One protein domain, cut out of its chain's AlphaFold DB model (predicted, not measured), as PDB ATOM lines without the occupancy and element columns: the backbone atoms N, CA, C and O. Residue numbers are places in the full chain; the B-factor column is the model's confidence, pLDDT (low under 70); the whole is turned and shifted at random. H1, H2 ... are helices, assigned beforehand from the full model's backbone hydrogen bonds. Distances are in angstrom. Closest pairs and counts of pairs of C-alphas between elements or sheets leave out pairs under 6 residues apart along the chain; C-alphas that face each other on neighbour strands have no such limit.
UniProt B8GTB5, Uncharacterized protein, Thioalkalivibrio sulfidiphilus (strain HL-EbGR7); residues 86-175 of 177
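What this domain is: This is residues 86 to 175 of the 177 residues of an uncharacterized protein of Thioalkalivibrio sulfidiphilus (strain HL-EbGR7) (UniProt B8GTB5). Little regular structure: mostly loops, with short helices spread along an elongated body, H6 at one end, H3 in the middle and H1 and H4 toward the other end. The printed part has 90 residues and six named helices, H1 to H6 along the chain, with no named strand; the class is all helix, with 35 residues in named elements. It is compact, with a radius of gyration of the C-alphas of 13.3 A, and spans 38 by 24 by 21 A.

How they stand to each other: H6, residues 162 to 173, is close to but not clearly touching H2, residues 111 to 115; their closest C-alphas, Tyr 172 and Trp 112, are 7.0 A apart. H5, residues 151 to 154, touches H3, residues 122 to 127, closest at the C-alphas of Ser 154 and Cys 126, 4.4 A. H1, residues 90 to 93, is close to but not clearly touching H3, closest at the C-alphas of Cys 91 and Cys 123, 7.2 A. H4, residues 136 to 139, touches no helix. Every O i to N i+4 pair is within hydrogen-bond range in H2 and H3, and 7 of 8 in H6; H1, H4 and H5 are too short for such a pair.

Where its parts are: H6 measures 16.1 A, ending at C-alpha 173 (6.640, 21.354, -52.280); H1 begins at C-alpha 90 (-1.238, 4.043, -32.345).

The domain as a whole: The printed part has no cut. The links H1 to H2 and H4 to H5 are long. Residues 86 to 89 have pLDDT under 70.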
ATOM      1  N   LEU A  86      -0.533  14.886 -28.516       46.69
ATOM      2  CA  LEU A  86       0.484  13.856 -28.644       46.69
ATOM      3  C   LEU A  86       0.022  12.641 -27.829       46.69
ATOM      4  O   LEU A  86       0.020  12.665 -26.600       46.69
ATOM      5  N   GLY A  87      -0.427  11.586 -28.513       52.09
ATOM      6  CA  GLY A  87      -0.761  10.303 -27.879       52.09
ATOM      7  C   GLY A  87      -2.000   9.586 -28.412       52.09
ATOM      8  O   GLY A  87      -2.101   8.379 -28.234       52.09
ATOM      9  N   ALA A  88      -2.901  10.267 -29.127       54.91
ATOM     10  CA  ALA A  88      -4.143   9.640 -29.603       54.91
ATOM     11  C   ALA A  88      -3.956   8.615 -30.738       54.91
ATOM     12  O   ALA A  88      -4.914   7.930 -31.102       54.91
ATOM     13  N   SER A  89      -2.751   8.524 -31.310       68.62
ATOM     14  CA  SER A  89      -2.468   7.643 -32.436       68.62
ATOM     15  C   SER A  89      -1.563   6.477 -32.068       68.62
ATOM     16  O   SER A  89      -0.466   6.646 -31.531       68.62
ATOM     17  N   SER A  90      -2.001   5.278 -32.443       75.69
ATOM     18  CA  SER A  90      -1.238   4.043 -32.345       75.69
ATOM     19  C   SER A  90      -0.009   4.021 -33.273       75.69
ATOM     20  O   SER A  90       0.883   3.199 -33.060       75.69
ATOM     21  N   CYS A  91       0.100   4.954 -34.235       84.56
ATOM     22  CA  CYS A  91       1.192   5.043 -35.215       84.56
ATOM     23  C   CYS A  91       2.587   5.022 -34.566       84.56
ATOM     24  O   CYS A  91       3.446   4.239 -34.975       84.56
ATOM     25  N   PHE A  92       2.799   5.809 -33.504       82.31
ATOM     26  CA  PHE A  92       4.095   5.915 -32.812       82.31
ATOM     27  C   PHE A  92       4.546   4.609 -32.139       82.31
ATOM     28  O   PHE A  92       5.723   4.430 -31.835       82.31
ATOM     29  N   ARG A  93       3.636   3.650 -31.910       79.50
ATOM     30  CA  ARG A  93       4.013   2.341 -31.350       79.50
ATOM     31  C   ARG A  93       4.805   1.494 -32.345       79.50
ATOM     32  O   ARG A  93       5.574   0.631 -31.914       79.50
ATOM     33  N   CYS A  94       4.620   1.732 -33.642       82.75
ATOM     34  CA  CYS A  94       5.345   1.053 -34.712       82.75
ATOM     35  C   CYS A  94       6.414   1.966 -35.334       82.75
ATOM     36  O   CYS A  94       7.561   1.544 -35.458       82.75
ATOM     37  N   HIS A  95       6.084   3.222 -35.638       87.06
ATOM     38  CA  HIS A  95       7.001   4.215 -36.214       87.06
ATOM     39  C   HIS A  95       7.886   4.875 -35.148       87.06
ATOM     40  O   HIS A  95       7.736   6.049 -34.834       87.06
ATOM     41  N   ASN A  96       8.781   4.083 -34.561       82.25
ATOM     42  CA  ASN A  96       9.696   4.478 -33.480       82.25
ATOM     43  C   ASN A  96      11.170   4.200 -33.814       82.25
ATOM     44  O   ASN A  96      12.003   4.064 -32.917       82.25
ATOM     45  N   GLY A  97      11.466   3.961 -35.091       83.81
ATOM     46  CA  GLY A  97      12.794   3.589 -35.573       83.81
ATOM     47  C   GLY A  97      13.200   2.137 -35.299       83.81
ATOM     48  O   GLY A  97      14.212   1.694 -35.832       83.81
ATOM     49  N   ARG A  98      12.434   1.366 -34.508       82.94
ATOM     50  CA  ARG A  98      12.724  -0.056 -34.226       82.94
ATOM     51  C   ARG A  98      11.845  -1.017 -35.015       82.94
ATOM     52  O   ARG A  98      12.355  -1.993 -35.552       82.94
ATOM     53  N   ARG A  99      10.525  -0.793 -35.028       79.81
ATOM     54  CA  ARG A  99       9.564  -1.662 -35.746       79.81
ATOM     55  C   ARG A  99       9.300  -1.171 -37.165       79.81
ATOM     56  O   ARG A  99       9.195  -1.975 -38.079       79.81
ATOM     57  N   ALA A 100       9.220   0.141 -37.325       85.94
ATOM     58  CA  ALA A 100       9.173   0.843 -38.592       85.94
ATOM     59  C   ALA A 100       9.960   2.159 -38.455       85.94
ATOM     60  O   ALA A 100      10.128   2.647 -37.328       85.94
ATOM     61  N   PRO A 101      10.435   2.744 -39.570       87.56
ATOM     62  CA  PRO A 101      11.109   4.036 -39.551       87.56
ATOM     63  C   PRO A 101      10.264   5.102 -38.851       87.56
ATOM     64  O   PRO A 101       9.050   5.169 -39.049       87.56
ATOM     65  N   GLU A 102      10.905   5.919 -38.021       85.62
ATOM     66  CA  GLU A 102      10.276   7.111 -37.456       85.62
ATOM     67  C   GLU A 102      10.090   8.165 -38.564       85.62
ATOM     68  O   GLU A 102      10.922   8.230 -39.479       85.62
ATOM     69  N   PRO A 103       9.019   8.979 -38.538       85.62
ATOM     70  CA  PRO A 103       8.940  10.146 -39.405       85.62
ATOM     71  C   PRO A 103      10.167  11.045 -39.206       85.62
ATOM     72  O   PRO A 103      10.571  11.332 -38.083       85.62
ATOM     73  N   THR A 104      10.748  11.512 -40.310       86.38
ATOM     74  CA  THR A 104      11.825  12.506 -40.255       86.38
ATOM     75  C   THR A 104      11.304  13.817 -39.663       86.38
ATOM     76  O   THR A 104      10.282  14.332 -40.103       86.38
ATOM     77  N   THR A 105      11.997  14.362 -38.671       83.62
ATOM     78  CA  THR A 105      11.660  15.635 -38.010       83.62
ATOM     79  C   THR A 105      12.657  16.742 -38.350       83.62
ATOM     80  O   THR A 105      12.677  17.784 -37.697       83.62
ATOM     81  N   ASP A 106      13.489  16.530 -39.374       88.62
ATOM     82  CA  ASP A 106      14.414  17.547 -39.864       88.62
ATOM     83  C   ASP A 106      13.614  18.778 -40.336       88.62
ATOM     84  O   ASP A 106      12.805  18.662 -41.257       88.62
ATOM     85  N   PRO A 107      13.807  19.963 -39.733       86.25
ATOM     86  CA  PRO A 107      13.032  21.152 -40.075       86.25
ATOM     87  C   PRO A 107      13.340  21.701 -41.477       86.25
ATOM     88  O   PRO A 107      12.590  22.539 -41.967       86.25
ATOM     89  N   ILE A 108      14.424  21.261 -42.121       87.25
ATOM     90  CA  ILE A 108      14.798  21.649 -43.484       87.25
ATOM     91  C   ILE A 108      14.249  20.634 -44.487       87.25
ATOM     92  O   ILE A 108      13.583  21.020 -45.444       87.25
ATOM     93  N   ALA A 109      14.501  19.342 -44.266       85.75
ATOM     94  CA  ALA A 109      14.099  18.292 -45.206       85.75
ATOM     95  C   ALA A 109      12.635  17.841 -45.040       85.75
ATOM     96  O   ALA A 109      12.036  17.314 -45.977       85.75
ATOM     97  N   ALA A 110      12.058  18.016 -43.850       87.00
ATOM     98  CA  ALA A 110      10.694  17.619 -43.514       87.00
ATOM     99  C   ALA A 110      10.006  18.591 -42.533       87.00
ATOM    100  O   ALA A 110       9.516  18.168 -41.478       87.00
ATOM    101  N   PRO A 111       9.907  19.892 -42.879       88.81
ATOM    102  CA  PRO A 111       9.313  20.912 -42.013       88.81
ATOM    103  C   PRO A 111       7.886  20.568 -41.567       88.81
ATOM    104  O   PRO A 111       7.504  20.864 -40.438       88.81
ATOM    105  N   TRP A 112       7.112  19.872 -42.408       87.94
ATOM    106  CA  TRP A 112       5.711  19.540 -42.140       87.94
ATOM    107  C   TRP A 112       5.503  18.734 -40.848       87.94
ATOM    108  O   TRP A 112       4.529  18.990 -40.139       87.94
ATOM    109  N   HIS A 113       6.392  17.792 -40.506       87.69
ATOM    110  CA  HIS A 113       6.250  17.008 -39.273       87.69
ATOM    111  C   HIS A 113       6.498  17.866 -38.031       87.69
ATOM    112  O   HIS A 113       5.823  17.682 -37.021       87.69
ATOM    113  N   THR A 114       7.428  18.817 -38.115       86.88
ATOM    114  CA  THR A 114       7.734  19.751 -37.024       86.88
ATOM    115  C   THR A 114       6.608  20.765 -36.849       86.88
ATOM    116  O   THR A 114       6.119  20.952 -35.733       86.88
ATOM    117  N   ASP A 115       6.127  21.338 -37.953       88.19
ATOM    118  CA  ASP A 115       5.040  22.321 -37.964       88.19
ATOM    119  C   ASP A 115       3.728  21.741 -37.406       88.19
ATOM    120  O   ASP A 115       2.971  22.436 -36.727       88.19
ATOM    121  N   HIS A 116       3.481  20.441 -37.620       87.12
ATOM    122  CA  HIS A 116       2.246  19.764 -37.208       87.12
ATOM    123  C   HIS A 116       2.422  18.819 -36.012       87.12
ATOM    124  O   HIS A 116       1.486  18.102 -35.649       87.12
ATOM    125  N   ALA A 117       3.580  18.834 -35.343       81.69
ATOM    126  CA  ALA A 117       3.861  17.946 -34.211       81.69
ATOM    127  C   ALA A 117       2.838  18.088 -33.068       81.69
ATOM    128  O   ALA A 117       2.565  17.127 -32.353       81.69
ATOM    129  N   ARG A 118       2.259  19.285 -32.901       79.06
ATOM    130  CA  ARG A 118       1.285  19.608 -31.842       79.06
ATOM    131  C   ARG A 118      -0.175  19.535 -32.294       79.06
ATOM    132  O   ARG A 118      -1.067  19.849 -31.513       79.06
ATOM    133  N   VAL A 119      -0.436  19.170 -33.548       79.25
ATOM    134  CA  VAL A 119      -1.807  19.037 -34.052       79.25
ATOM    135  C   VAL A 119      -2.379  17.692 -33.603       79.25
ATOM    136  O   VAL A 119      -1.776  16.637 -33.807       79.25
ATOM    137  N   ASN A 120      -3.566  17.719 -32.995       73.81
ATOM    138  CA  ASN A 120      -4.260  16.507 -32.564       73.81
ATOM    139  C   ASN A 120      -4.464  15.556 -33.750       73.81
ATOM    140  O   ASN A 120      -5.009  15.950 -34.778       73.81
ATOM    141  N   ASN A 121      -4.091  14.285 -33.577       76.19
ATOM    142  CA  ASN A 121      -4.159  13.266 -34.630       76.19
ATOM    143  C   ASN A 121      -3.357  13.613 -35.900       76.19
ATOM    144  O   ASN A 121      -3.697  13.092 -36.958       76.19
ATOM    145  N   SER A 122      -2.298  14.428 -35.820       82.06
ATOM    146  CA  SER A 122      -1.516  14.878 -36.986       82.06
ATOM    147  C   SER A 122      -1.099  13.750 -37.935       82.06
ATOM    148  O   SER A 122      -1.235  13.895 -39.147       82.06
ATOM    149  N   CYS A 123      -0.696  12.587 -37.404       87.81
ATOM    150  CA  CYS A 123      -0.363  11.420 -38.225       87.81
ATOM    151  C   CYS A 123      -1.540  11.005 -39.122       87.81
ATOM    152  O   CYS A 123      -1.395  10.950 -40.336       87.81
ATOM    153  N   ALA A 124      -2.709  10.741 -38.532       88.94
ATOM    154  CA  ALA A 124      -3.889  10.300 -39.276       88.94
ATOM    155  C   ALA A 124      -4.578  11.447 -40.033       88.94
ATOM    156  O   ALA A 124      -5.288  11.195 -40.997       88.94
ATOM    157  N   GLY A 125      -4.362  12.699 -39.626       87.50
ATOM    158  CA  GLY A 125      -4.874  13.875 -40.327       87.50
ATOM    159  C   GLY A 125      -4.277  14.012 -41.726       87.50
ATOM    160  O   GLY A 125      -5.010  14.301 -42.665       87.50
ATOM    161  N   CYS A 126      -2.977  13.738 -41.873       90.19
ATOM    162  CA  CYS A 126      -2.302  13.791 -43.171       90.19
ATOM    163  C   CYS A 126      -2.239  12.425 -43.863       90.19
ATOM    164  O   CYS A 126      -2.447  12.332 -45.068       90.19
ATOM    165  N   HIS A 127      -1.947  11.354 -43.122       92.06
ATOM    166  CA  HIS A 127      -1.757  10.022 -43.700       92.06
ATOM    167  C   HIS A 127      -3.030   9.168 -43.733       92.06
ATOM    168  O   HIS A 127      -2.990   8.061 -44.262       92.06
ATOM    169  N   SER A 128      -4.163   9.635 -43.201       91.56
ATOM    170  CA  SER A 128      -5.377   8.820 -43.044       91.56
ATOM    171  C   SER A 128      -5.112   7.535 -42.233       91.56
ATOM    172  O   SER A 128      -4.341   7.545 -41.270       91.56
ATOM    173  N   GLY A 129      -5.772   6.425 -42.575       90.19
ATOM    174  CA  GLY A 129      -5.677   5.168 -41.839       90.19
ATOM    175  C   GLY A 129      -6.457   5.159 -40.520       90.19
ATOM    176  O   GLY A 129      -7.187   6.094 -40.178       90.19
ATOM    177  N   ASN A 130      -6.325   4.066 -39.766       88.44
ATOM    178  CA  ASN A 130      -7.006   3.892 -38.488       88.44
ATOM    179  C   ASN A 130      -6.018   3.963 -37.308       88.44
ATOM    180  O   ASN A 130      -5.416   2.946 -36.949       88.44
ATOM    181  N   PRO A 131      -5.911   5.123 -36.627       84.81
ATOM    182  CA  PRO A 131      -4.961   5.333 -35.534       84.81
ATOM    183  C   PRO A 131      -5.326   4.581 -34.247       84.81
ATOM    184  O   PRO A 131      -4.633   4.711 -33.243       84.81
ATOM    185  N   ARG A 132      -6.429   3.822 -34.226       82.69
ATOM    186  CA  ARG A 132      -6.872   3.041 -33.060       82.69
ATOM    187  C   ARG A 132      -6.549   1.555 -33.183       82.69
ATOM    188  O   ARG A 132      -6.676   0.824 -32.204       82.69
ATOM    189  N   LEU A 133      -6.147   1.094 -34.366       81.19
ATOM    190  CA  LEU A 133      -5.860  -0.315 -34.624       81.19
ATOM    191  C   LEU A 133      -4.359  -0.589 -34.551       81.19
ATOM    192  O   LEU A 133      -3.538   0.295 -34.780       81.19
ATOM    193  N   MET A 134      -4.010  -1.827 -34.192       79.44
ATOM    194  CA  MET A 134      -2.616  -2.269 -34.043       79.44
ATOM    195  C   MET A 134      -2.173  -3.321 -35.042       79.44
ATOM    196  O   MET A 134      -0.979  -3.554 -35.201       79.44
ATOM    197  N   ARG A 135      -3.130  -3.943 -35.725       81.88
ATOM    198  CA  ARG A 135      -2.841  -4.822 -36.845       81.88
ATOM    199  C   ARG A 135      -2.557  -3.956 -38.067       81.88
ATOM    200  O   ARG A 135      -3.425  -3.177 -38.457       81.88
ATOM    201  N   GLU A 136      -1.376  -4.127 -38.648       84.94
ATOM    202  CA  GLU A 136      -0.853  -3.292 -39.731       84.94
ATOM    203  C   GLU A 136      -1.848  -3.142 -40.881       84.94
ATOM    204  O   GLU A 136      -2.218  -2.023 -41.226       84.94
ATOM    205  N   GLU A 137      -2.376  -4.249 -41.408       89.38
ATOM    206  CA  GLU A 137      -3.231  -4.181 -42.597       89.38
ATOM    207  C   GLU A 137      -4.550  -3.442 -42.331       89.38
ATOM    208  O   GLU A 137      -5.132  -2.875 -43.251       89.38
ATOM    209  N   MET A 138      -5.035  -3.427 -41.082       84.38
ATOM    210  CA  MET A 138      -6.231  -2.651 -40.730       84.38
ATOM    211  C   MET A 138      -5.906  -1.208 -40.357       84.38
ATOM    212  O   MET A 138      -6.709  -0.317 -40.618       84.38
ATOM    213  N   ALA A 139      -4.749  -0.964 -39.743       88.00
ATOM    214  CA  ALA A 139      -4.291   0.384 -39.429       88.00
ATOM    215  C   ALA A 139      -3.964   1.172 -40.708       88.00
ATOM    216  O   ALA A 139      -4.275   2.357 -40.789       88.00
ATOM    217  N   HIS A 140      -3.396   0.508 -41.717       93.69
ATOM    218  CA  HIS A 140      -3.004   1.106 -42.996       93.69
ATOM    219  C   HIS A 140      -4.106   1.070 -44.063       93.69
ATOM    220  O   HIS A 140      -3.871   1.460 -45.208       93.69
ATOM    221  N   GLN A 141      -5.314   0.612 -43.727       93.00
ATOM    222  CA  GLN A 141      -6.425   0.631 -44.671       93.00
ATOM    223  C   GLN A 141      -6.721   2.078 -45.099       93.00
ATOM    224  O   GLN A 141      -7.002   2.929 -44.257       93.00
ATOM    225  N   ASN A 142      -6.669   2.341 -46.410       92.00
ATOM    226  CA  ASN A 142      -6.822   3.674 -47.011       92.00
ATOM    227  C   ASN A 142      -5.783   4.706 -46.524       92.00
ATOM    228  O   ASN A 142      -6.080   5.897 -46.448       92.00
ATOM    229  N   LEU A 143      -4.575   4.260 -46.161       93.56
ATOM    230  CA  LEU A 143      -3.473   5.153 -45.807       93.56
ATOM    231  C   LEU A 143      -2.971   5.918 -47.042       93.56
ATOM    232  O   LEU A 143      -2.674   5.328 -48.082       93.56
ATOM    233  N   ILE A 144      -2.778   7.222 -46.886       93.31
ATOM    234  CA  ILE A 144      -2.069   8.085 -47.826       93.31
ATOM    235  C   ILE A 144      -0.575   8.024 -47.485       93.31
ATOM    236  O   ILE A 144      -0.109   8.575 -46.486       93.31
ATOM    237  N   SER A 145       0.204   7.336 -48.320       90.44
ATOM    238  CA  SER A 145       1.643   7.150 -48.084       90.44
ATOM    239  C   SER A 145       2.447   8.445 -48.237       90.44
ATOM    240  O   SER A 145       3.426   8.651 -47.522       90.44
ATOM    241  N   LYS A 146       2.022   9.332 -49.146       90.19
ATOM    242  CA  LYS A 146       2.656  10.628 -49.420       90.19
ATOM    243  C   LYS A 146       1.602  11.746 -49.460       90.19
ATOM    244  O   LYS A 146       1.075  12.023 -50.535       90.19
ATOM    245  N   PRO A 147       1.316  12.400 -48.318       90.69
ATOM    246  CA  PRO A 147       0.296  13.448 -48.203       90.69
ATOM    247  C   PRO A 147       0.411  14.580 -49.233       90.69
ATOM    248  O   PRO A 147      -0.591  15.064 -49.747       90.69
ATOM    249  N   LEU A 148       1.642  14.956 -49.598       87.94
ATOM    250  CA  LEU A 148       1.905  16.031 -50.561       87.94
ATOM    251  C   LEU A 148       1.463  15.710 -51.997       87.94
ATOM    252  O   LEU A 148       1.264  16.631 -52.780       87.94
ATOM    253  N   ASN A 149       1.269  14.433 -52.342       90.31
ATOM    254  CA  ASN A 149       0.728  14.047 -53.648       90.31
ATOM    255  C   ASN A 149      -0.804  14.173 -53.706       90.31
ATOM    256  O   ASN A 149      -1.370  14.187 -54.796       90.31
ATOM    257  N   SER A 150      -1.458  14.271 -52.545       90.19
ATOM    258  CA  SER A 150      -2.913  14.373 -52.401       90.19
ATOM    259  C   SER A 150      -3.276  15.491 -51.412       90.19
ATOM    260  O   SER A 150      -3.871  15.229 -50.359       90.19
ATOM    261  N   PRO A 151      -2.920  16.756 -51.709       88.94
ATOM    262  CA  PRO A 151      -3.089  17.864 -50.769       88.94
ATOM    263  C   PRO A 151      -4.563  18.183 -50.473       88.94
ATOM    264  O   PRO A 151      -4.904  18.584 -49.359       88.94
ATOM    265  N   SER A 152      -5.463  17.933 -51.426       88.06
ATOM    266  CA  SER A 152      -6.911  18.052 -51.217       88.06
ATOM    267  C   SER A 152      -7.440  17.085 -50.154       88.06
ATOM    268  O   SER A 152      -8.379  17.416 -49.441       88.06
ATOM    269  N   GLU A 153      -6.843  15.900 -50.028       88.31
ATOM    270  CA  GLU A 153      -7.250  14.884 -49.049       88.31
ATOM    271  C   GLU A 153      -6.521  15.053 -47.712       88.31
ATOM    272  O   GLU A 153      -7.090  14.783 -46.657       88.31
ATOM    273  N   SER A 154      -5.278  15.542 -47.748       90.50
ATOM    274  CA  SER A 154      -4.380  15.531 -46.587       90.50
ATOM    275  C   SER A 154      -4.280  16.867 -45.846       90.50
ATOM    276  O   SER A 154      -3.909  16.895 -44.675       90.50
ATOM    277  N   CYS A 155      -4.574  17.980 -46.524       89.50
ATOM    278  CA  CYS A 155      -4.372  19.332 -45.996       89.50
ATOM    279  C   CYS A 155      -5.698  20.096 -45.868       89.50
ATOM    280  O   CYS A 155      -5.932  20.781 -44.869       89.50
ATOM    281  N   ALA A 156      -6.599  19.947 -46.848       87.69
ATOM    282  CA  ALA A 156      -7.837  20.731 -46.927       87.69
ATOM    283  C   ALA A 156      -8.874  20.402 -45.832       87.69
ATOM    284  O   ALA A 156      -9.830  21.153 -45.626       87.69
ATOM    285  N   SER A 157      -8.688  19.304 -45.091       82.56
ATOM    286  CA  SER A 157      -9.523  18.958 -43.933       82.56
ATOM    287  C   SER A 157      -9.399  19.990 -42.798       82.56
ATOM    288  O   SER A 157     -10.392  20.292 -42.120       82.56
ATOM    289  N   CYS A 158      -8.206  20.577 -42.642       86.88
ATOM    290  CA  CYS A 158      -7.880  21.595 -41.644       86.88
ATOM    291  C   CYS A 158      -7.700  22.991 -42.265       86.88
ATOM    292  O   CYS A 158      -8.207  23.960 -41.704       86.88
ATOM    293  N   HIS A 159      -7.061  23.092 -43.433       89.81
ATOM    294  CA  HIS A 159      -6.807  24.359 -44.130       89.81
ATOM    295  C   HIS A 159      -7.854  24.600 -45.221       89.81
ATOM    296  O   HIS A 159      -7.688  24.209 -46.374       89.81
ATOM    297  N   ARG A 160      -8.979  25.209 -44.837       85.69
ATOM    298  CA  ARG A 160     -10.170  25.331 -45.704       85.69
ATOM    299  C   ARG A 160     -10.143  26.536 -46.637       85.69
ATOM    300  O   ARG A 160     -10.916  26.580 -47.590       85.69
ATOM    301  N   SER A 161      -9.306  27.529 -46.349       90.56
ATOM    302  CA  SER A 161      -9.122  28.671 -47.238       90.56
ATOM    303  C   SER A 161      -8.206  28.275 -48.394       90.56
ATOM    304  O   SER A 161      -7.099  27.795 -48.168       90.56
ATOM    305  N   ALA A 162      -8.647  28.509 -49.634       83.00
ATOM    306  CA  ALA A 162      -7.849  28.199 -50.820       83.00
ATOM    307  C   ALA A 162      -6.516  28.965 -50.832       83.00
ATOM    308  O   ALA A 162      -5.477  28.372 -51.096       83.00
ATOM    309  N   SER A 163      -6.533  30.250 -50.465       84.50
ATOM    310  CA  SER A 163      -5.327  31.087 -50.434       84.50
ATOM    311  C   SER A 163      -4.356  30.707 -49.312       84.50
ATOM    312  O   SER A 163      -3.149  30.858 -49.462       84.50
ATOM    313  N   GLU A 164      -4.872  30.206 -48.189       87.19
ATOM    314  CA  GLU A 164      -4.056  29.675 -47.093       87.19
ATOM    315  C   GLU A 164      -3.389  28.361 -47.509       87.19
ATOM    316  O   GLU A 164      -2.181  28.190 -47.346       87.19
ATOM    317  N   LEU A 165      -4.183  27.450 -48.080       87.12
ATOM    318  CA  LEU A 165      -3.724  26.141 -48.515       87.12
ATOM    319  C   LEU A 165      -2.642  26.258 -49.594       87.12
ATOM    320  O   LEU A 165      -1.603  25.615 -49.475       87.12
ATOM    321  N   GLU A 166      -2.857  27.098 -50.607       87.12
ATOM    322  CA  GLU A 166      -1.890  27.346 -51.682       87.12
ATOM    323  C   GLU A 166      -0.561  27.889 -51.126       87.12
ATOM    324  O   GLU A 166       0.496  27.312 -51.374       87.12
ATOM    325  N   GLY A 167      -0.617  28.904 -50.253       84.81
ATOM    326  CA  GLY A 167       0.585  29.493 -49.657       84.81
ATOM    327  C   GLY A 167       1.404  28.525 -48.789       84.81
ATOM    328  O   GLY A 167       2.635  28.605 -48.767       84.81
ATOM    329  N   PHE A 168       0.756  27.597 -48.076       86.25
ATOM    330  CA  PHE A 168       1.463  26.569 -47.302       86.25
ATOM    331  C   PHE A 168       2.010  25.438 -48.174       86.25
ATOM    332  O   PHE A 168       3.124  24.970 -47.930       86.25
ATOM    333  N   LEU A 169       1.263  25.015 -49.197       88.62
ATOM    334  CA  LEU A 169       1.698  23.951 -50.100       88.62
ATOM    335  C   LEU A 169       2.962  24.332 -50.865       88.62
ATOM    336  O   LEU A 169       3.881  23.517 -50.924       88.62
ATOM    337  N   ASP A 170       3.056  25.563 -51.365       88.50
ATOM    338  CA  ASP A 170       4.239  26.030 -52.096       88.50
ATOM    339  C   ASP A 170       5.517  25.902 -51.258       88.50
ATOM    340  O   ASP A 170       6.549  25.422 -51.737       88.50
ATOM    341  N   ARG A 171       5.439  26.246 -49.964       86.12
ATOM    342  CA  ARG A 171       6.559  26.086 -49.023       86.12
ATOM    343  C   ARG A 171       6.979  24.622 -48.879       86.12
ATOM    344  O   ARG A 171       8.173  24.341 -48.814       86.12
ATOM    345  N   TYR A 172       6.025  23.698 -48.796       88.19
ATOM    346  CA  TYR A 172       6.313  22.280 -48.565       88.19
ATOM    347  C   TYR A 172       6.721  21.523 -49.831       88.19
ATOM    348  O   TYR A 172       7.527  20.597 -49.754       88.19
ATOM    349  N   LEU A 173       6.223  21.924 -50.999       86.31
ATOM    350  CA  LEU A 173       6.640  21.354 -52.280       86.31
ATOM    351  C   LEU A 173       8.050  21.811 -52.681       86.31
ATOM    352  O   LEU A 173       8.763  21.070 -53.357       86.31
ATOM    353  N   ALA A 174       8.488  22.991 -52.234       85.69
ATOM    354  CA  ALA A 174       9.834  23.499 -52.502       85.69
ATOM    355  C   ALA A 174      10.959  22.667 -51.853       85.69
ATOM    356  O   ALA A 174      12.076  22.669 -52.359       85.69
ATOM    357  N   VAL A 175      10.680  21.949 -50.760       81.75
ATOM    358  CA  VAL A 175      11.676  21.144 -50.018       81.75
ATOM    359  C   VAL A 175      11.702  19.659 -50.415       81.75
ATOM    360  O   VAL A 175      12.476  18.889 -49.855       81.75
TER     361      VAL A 175